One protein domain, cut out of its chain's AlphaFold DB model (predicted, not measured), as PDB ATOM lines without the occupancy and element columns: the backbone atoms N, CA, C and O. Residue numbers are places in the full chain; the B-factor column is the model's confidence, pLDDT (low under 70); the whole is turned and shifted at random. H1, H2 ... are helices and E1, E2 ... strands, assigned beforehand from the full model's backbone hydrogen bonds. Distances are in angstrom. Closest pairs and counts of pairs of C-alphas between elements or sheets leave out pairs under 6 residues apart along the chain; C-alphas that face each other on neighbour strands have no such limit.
ATOM      1  N   PHE A 234     -31.053 -14.288  33.949       87.62
ATOM      2  CA  PHE A 234     -31.025 -15.680  33.503       87.62
ATOM      3  C   PHE A 234     -31.476 -16.617  34.630       87.62
ATOM      4  O   PHE A 234     -31.237 -16.355  35.811       87.62
ATOM      5  N   LEU A 235     -32.169 -17.697  34.264       88.12
ATOM      6  CA  LEU A 235     -32.672 -18.694  35.208       88.12
ATOM      7  C   LEU A 235     -31.565 -19.691  35.553       88.12
ATOM      8  O   LEU A 235     -30.966 -20.282  34.656       88.12
ATOM      9  N   LEU A 236     -31.353 -19.926  36.846       83.38
ATOM     10  CA  LEU A 236     -30.527 -21.020  37.341       83.38
ATOM     11  C   LEU A 236     -31.216 -21.676  38.542       83.38
ATOM     12  O   LEU A 236     -31.476 -21.039  39.566       83.38
ATOM     13  N   GLY A 237     -31.538 -22.962  38.401       83.19
ATOM     14  CA  GLY A 237     -32.370 -23.670  39.370       83.19
ATOM     15  C   GLY A 237     -33.736 -22.995  39.506       83.19
ATOM     16  O   GLY A 237     -34.476 -22.872  38.534       83.19
ATOM     17  N   ASN A 238     -34.048 -22.525  40.713       84.12
ATOM     18  CA  ASN A 238     -35.306 -21.839  41.027       84.12
ATOM     19  C   ASN A 238     -35.164 -20.316  41.183       84.12
ATOM     20  O   ASN A 238     -36.137 -19.657  41.573       84.12
ATOM     21  N   SER A 239     -33.980 -19.782  40.882       87.75
ATOM     22  CA  SER A 239     -33.593 -18.394  41.119       87.75
ATOM     23  C   SER A 239     -33.200 -17.705  39.811       87.75
ATOM     24  O   SER A 239     -32.721 -18.335  38.869       87.75
ATOM     25  N   CYS A 240     -33.418 -16.394  39.747       92.06
ATOM     26  CA  CYS A 240     -33.060 -15.558  38.606       92.06
ATOM     27  C   CYS A 240     -31.850 -14.697  38.969       92.06
ATOM     28  O   CYS A 240     -31.859 -14.023  39.999       92.06
ATOM     29  N   TYR A 241     -30.839 -14.689  38.108       90.75
ATOM     30  CA  TYR A 241     -29.560 -14.023  38.337       90.75
ATOM     31  C   TYR A 241     -29.316 -12.959  37.272       90.75
ATOM     32  O   TYR A 241     -29.716 -13.130  36.126       90.75
ATOM     33  N   ALA A 242     -28.649 -11.867  37.636       90.62
ATOM     34  CA  ALA A 242     -28.197 -10.843  36.700       90.62
ATOM     35  C   ALA A 242     -26.785 -10.397  37.083       90.62
ATOM     36  O   ALA A 242     -26.476 -10.254  38.268       90.62
ATOM     37  N   VAL A 243     -25.942 -10.181  36.076       88.19
ATOM     38  CA  VAL A 243     -24.573  -9.684  36.237       88.19
ATOM     39  C   VAL A 243     -24.512  -8.278  35.649       88.19
ATOM     40  O   VAL A 243     -25.008  -8.040  34.550       88.19
ATOM     41  N   PHE A 244     -23.927  -7.350  36.402       86.75
ATOM     42  CA  PHE A 244     -23.756  -5.951  36.016       86.75
ATOM     43  C   PHE A 244     -22.256  -5.642  36.038       86.75
ATOM     44  O   PHE A 244     -21.679  -5.486  37.111       86.75
ATOM     45  N   ASP A 245     -21.612  -5.646  34.871       77.06
ATOM     46  CA  ASP A 245     -20.147  -5.674  34.737       77.06
ATOM     47  C   ASP A 245     -19.533  -4.401  34.136       77.06
ATOM     48  O   ASP A 245     -18.311  -4.270  34.064       77.06
ATOM     49  N   LYS A 246     -20.354  -3.432  33.727       77.25
ATOM     50  CA  LYS A 246     -19.860  -2.198  33.111       77.25
ATOM     51  C   LYS A 246     -19.034  -1.398  34.115       77.25
ATOM     52  O   LYS A 246     -19.482  -1.129  35.227       77.25
ATOM     53  N   GLU A 247     -17.847  -0.941  33.710       59.31
ATOM     54  CA  GLU A 247     -16.955  -0.160  34.583       59.31
ATOM     55  C   GLU A 247     -17.604   1.110  35.149       59.31
ATOM     56  O   GLU A 247     -17.292   1.527  36.264       59.31
ATOM     57  N   THR A 248     -18.545   1.692  34.406       55.94
ATOM     58  CA  THR A 248     -19.348   2.852  34.813       55.94
ATOM     59  C   THR A 248     -20.396   2.531  35.886       55.94
ATOM     60  O   THR A 248     -21.045   3.440  36.400       55.94
ATOM     61  N   GLU A 249     -20.558   1.258  36.255       67.25
ATOM     62  CA  GLU A 249     -21.524   0.756  37.237       67.25
ATOM     63  C   GLU A 249     -20.859   0.212  38.514       67.25
ATOM     64  O   GLU A 249     -21.546  -0.363  39.362       67.25
ATOM     65  N   LYS A 250     -19.548   0.436  38.704       77.12
ATOM     66  CA  LYS A 250     -18.854   0.123  39.966       77.12
ATOM     67  C   LYS A 250     -19.495   0.918  41.112       77.12
ATOM     68  O   LYS A 250     -19.552   2.147  41.088       77.12
ATOM     69  N   ARG A 251     -19.988   0.208  42.126       84.31
ATOM     70  CA  ARG A 251     -20.718   0.758  43.279       84.31
ATOM     71  C   ARG A 251     -20.073   0.287  44.580       84.31
ATOM     72  O   ARG A 251     -19.423  -0.754  44.612       84.31
ATOM     73  N   THR A 252     -20.277   1.038  45.662       84.50
ATOM     74  CA  THR A 252     -20.039   0.520  47.018       84.50
ATOM     75  C   THR A 252     -21.036  -0.600  47.326       84.50
ATOM     76  O   THR A 252     -22.057  -0.721  46.649       84.50
ATOM     77  N   TYR A 253     -20.758  -1.415  48.347       82.31
ATOM     78  CA  TYR A 253     -21.630  -2.528  48.736       82.31
ATOM     79  C   TYR A 253     -23.084  -2.084  48.968       82.31
ATOM     80  O   TYR A 253     -23.993  -2.638  48.350       82.31
ATOM     81  N   ASP A 254     -23.303  -1.039  49.772       85.44
ATOM     82  CA  ASP A 254     -24.650  -0.549  50.097       85.44
ATOM     83  C   ASP A 254     -25.387  -0.050  48.846       85.44
ATOM     84  O   ASP A 254     -26.529  -0.431  48.586       85.44
ATOM     85  N   ALA A 255     -24.696   0.718  47.997       87.19
ATOM     86  CA  ALA A 255     -25.257   1.209  46.742       87.19
ATOM     87  C   ALA A 255     -25.537   0.074  45.740       87.19
ATOM     88  O   ALA A 255     -26.473   0.170  44.945       87.19
ATOM     89  N   ALA A 256     -24.744  -1.001  45.754       87.19
ATOM     90  CA  ALA A 256     -24.988  -2.196  44.951       87.19
ATOM     91  C   ALA A 256     -26.199  -2.981  45.475       87.19
ATOM     92  O   ALA A 256     -27.015  -3.442  44.684       87.19
ATOM     93  N   GLN A 257     -26.367  -3.084  46.795       89.38
ATOM     94  CA  GLN A 257     -27.516  -3.752  47.399       89.38
ATOM     95  C   GLN A 257     -28.828  -3.012  47.116       89.38
ATOM     96  O   GLN A 257     -29.819  -3.646  46.739       89.38
ATOM     97  N   GLU A 258     -28.838  -1.684  47.240       92.75
ATOM     98  CA  GLU A 258     -29.982  -0.849  46.859       92.75
ATOM     99  C   GLU A 258     -30.283  -0.950  45.361       92.75
ATOM    100  O   GLU A 258     -31.437  -1.134  44.973       92.75
ATOM    101  N   PHE A 259     -29.246  -0.921  44.519       93.31
ATOM    102  CA  PHE A 259     -29.391  -1.107  43.077       93.31
ATOM    103  C   PHE A 259     -29.973  -2.480  42.728       93.31
ATOM    104  O   PHE A 259     -30.888  -2.565  41.913       93.31
ATOM    105  N   CYS A 260     -29.510  -3.558  43.366       92.62
ATOM    106  CA  CYS A 260     -30.097  -4.881  43.179       92.62
ATOM    107  C   CYS A 260     -31.580  -4.863  43.545       92.62
ATOM    108  O   CYS A 260     -32.383  -5.314  42.737       92.62
ATOM    109  N   ARG A 261     -31.969  -4.284  44.687       94.06
ATOM    110  CA  ARG A 261     -33.382  -4.167  45.097       94.06
ATOM    111  C   ARG A 261     -34.229  -3.339  44.131       94.06
ATOM    112  O   ARG A 261     -35.426  -3.578  44.028       94.06
ATOM    113  N   SER A 262     -33.630  -2.390  43.409       94.38
ATOM    114  CA  SER A 262     -34.351  -1.579  42.424       94.38
ATOM    115  C   SER A 262     -34.583  -2.294  41.086       94.38
ATOM    116  O   SER A 262     -35.341  -1.786  40.264       94.38
ATOM    117  N   LYS A 263     -33.913  -3.424  40.810       93.88
ATOM    118  CA  LYS A 263     -34.027  -4.134  39.521       93.88
ATOM    119  C   LYS A 263     -35.203  -5.098  39.442       93.88
ATOM    120  O   LYS A 263     -35.762  -5.255  38.360       93.88
ATOM    121  N   ALA A 264     -35.582  -5.729  40.547       91.38
ATOM    122  CA  ALA A 264     -36.732  -6.617  40.608       91.38
ATOM    123  C   ALA A 264     -37.327  -6.658  42.028       91.38
ATOM    124  O   ALA A 264     -36.630  -6.414  43.015       91.38
ATOM    125  N   PRO A 265     -38.620  -6.996  42.173       88.56
ATOM    126  CA  PRO A 265     -39.193  -7.275  43.482       88.56
ATOM    127  C   PRO A 265     -38.416  -8.409  44.161       88.56
ATOM    128  O   PRO A 265     -38.237  -9.476  43.580       88.56
ATOM    129  N   ALA A 266     -37.960  -8.163  45.389       89.69
ATOM    130  CA  ALA A 266     -37.177  -9.099  46.198       89.69
ATOM    131  C   ALA A 266     -35.780  -9.482  45.658       89.69
ATOM    132  O   ALA A 266     -35.163 -10.397  46.205       89.69
ATOM    133  N   SER A 267     -35.227  -8.784  44.656       93.12
ATOM    134  CA  SER A 267     -33.819  -8.996  44.293       93.12
ATOM    135  C   SER A 267     -32.870  -8.413  45.339       93.12
ATOM    136  O   SER A 267     -33.116  -7.375  45.957       93.12
ATOM    137  N   ARG A 268     -31.753  -9.109  45.544       95.00
ATOM    138  CA  ARG A 268     -30.685  -8.773  46.490       95.00
ATOM    139  C   ARG A 268     -29.335  -9.135  45.874       95.00
ATOM    140  O   ARG A 268     -29.295  -9.755  44.814       95.00
ATOM    141  N   LEU A 269     -28.245  -8.731  46.526       92.06
ATOM    142  CA  LEU A 269     -26.923  -9.250  46.181       92.06
ATOM    143  C   LEU A 269     -26.935 -10.779  46.292       92.06
ATOM    144  O   LEU A 269     -27.599 -11.327  47.171       92.06
ATOM    145  N   VAL A 270     -26.242 -11.438  45.365       90.69
ATOM    146  CA  VAL A 270     -26.252 -12.897  45.262       90.69
ATOM    147  C   VAL A 270     -25.684 -13.541  46.528       90.69
ATOM    148  O   VAL A 270     -24.638 -13.137  47.033       90.69
ATOM    149  N   GLU A 271     -26.379 -14.560  47.018       88.25
ATOM    150  CA  GLU A 271     -25.886 -15.499  48.020       88.25
ATOM    151  C   GLU A 271     -25.713 -16.839  47.311       88.25
ATOM    152  O   GLU A 271     -26.600 -17.262  46.575       88.25
ATOM    153  N   LEU A 272     -24.544 -17.457  47.466       83.62
ATOM    154  CA  LEU A 272     -24.222 -18.729  46.826       83.62
ATOM    155  C   LEU A 272     -24.365 -19.825  47.876       83.62
ATOM    156  O   LEU A 272     -23.567 -19.888  48.811       83.62
ATOM    157  N   GLU A 273     -25.389 -20.658  47.733       82.44
ATOM    158  CA  GLU A 273     -25.727 -21.725  48.678       82.44
ATOM    159  C   GLU A 273     -25.203 -23.084  48.206       82.44
ATOM    160  O   GLU A 273     -24.956 -23.978  49.018       82.44
ATOM    161  N   THR A 274     -24.994 -23.247  46.898       79.50
ATOM    162  CA  THR A 274     -24.558 -24.516  46.304       79.50
ATOM    163  C   THR A 274     -23.280 -24.380  45.472       79.50
ATOM    164  O   THR A 274     -22.942 -23.322  44.938       79.50
ATOM    165  N   ALA A 275     -22.549 -25.491  45.328       76.75
ATOM    166  CA  ALA A 275     -21.364 -25.551  44.470       76.75
ATOM    167  C   ALA A 275     -21.703 -25.310  42.984       76.75
ATOM    168  O   ALA A 275     -20.876 -24.782  42.241       76.75
ATOM    169  N   GLU A 276     -22.920 -25.663  42.568       78.69
ATOM    170  CA  GLU A 276     -23.447 -25.460  41.215       78.69
ATOM    171  C   GLU A 276     -23.667 -23.967  40.921       78.69
ATOM    172  O   GLU A 276     -23.233 -23.476  39.879       78.69
ATOM    173  N   GLU A 277     -24.246 -23.220  41.869       82.00
ATOM    174  CA  GLU A 277     -24.393 -21.759  41.778       82.00
ATOM    175  C   GLU A 277     -23.035 -21.063  41.672       82.00
ATOM    176  O   GLU A 277     -22.834 -20.214  40.802       82.00
ATOM    177  N   LEU A 278     -22.069 -21.464  42.505       81.81
ATOM    178  CA  LEU A 278     -20.712 -20.922  42.457       81.81
ATOM    179  C   LEU A 278     -20.022 -21.213  41.118       81.81
ATOM    180  O   LEU A 278     -19.378 -20.324  40.562       81.81
TER     181      LEU A 278
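This is residues 234 to 278 of the 390 residues of the protein "Hypothetical protein" of Cyprideis torosa (UniProt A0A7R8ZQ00). A small hairpin, E1 and E2, lies toward one end of a loose frame and the helix H1 toward the other; two long links join these ends, the second running back to a short last helix, H2, near the hairpin. The 45 printed residues hold E1, E2, H1 and H2 in that order, an antiparallel two-stranded sheet and a mixed class, with under half of the residues in named elements. It is only just loose, close to compact, with a radius of gyration of the C-alphas of 11.4 A and spans of 29 by 22 by 17 A.

Start at E1, residues 234 to 236, and E2, residues 239 to 241: this hairpin is antiparallel at 138 degrees, with N 234 and O 241 2.8 A apart, within hydrogen-bond range. H1, residues 253 to 263, is apart from E1; its O i to N i+4 pairs are all within range. H2, residues 275 to 278, is too short for such a pair; 0 of its 1 O i to N i+3 pair is within range. H2 is apart from E2 and H1; its closest C-alphas to E1 are Glu 277 and Leu 236, 7.6 A.

Find C-alpha 234 at (-31.025, -15.680, 33.503), where E1 begins; E1 and E2 each measure 6.6 A. H1 runs 15.5 A from C-alpha 253 at (-21.630, -2.528, 48.736), and H2 5.1 A to C-alpha 278 at (-20.712, -20.922, 42.457).

The C-alphas farthest apart, of Thr 248 and Thr 274, are 30.1 A apart. The printed part has no cut; the links E2 to H1 and H1 to H2 are long, and residues 247 to 249 have pLDDT under 70.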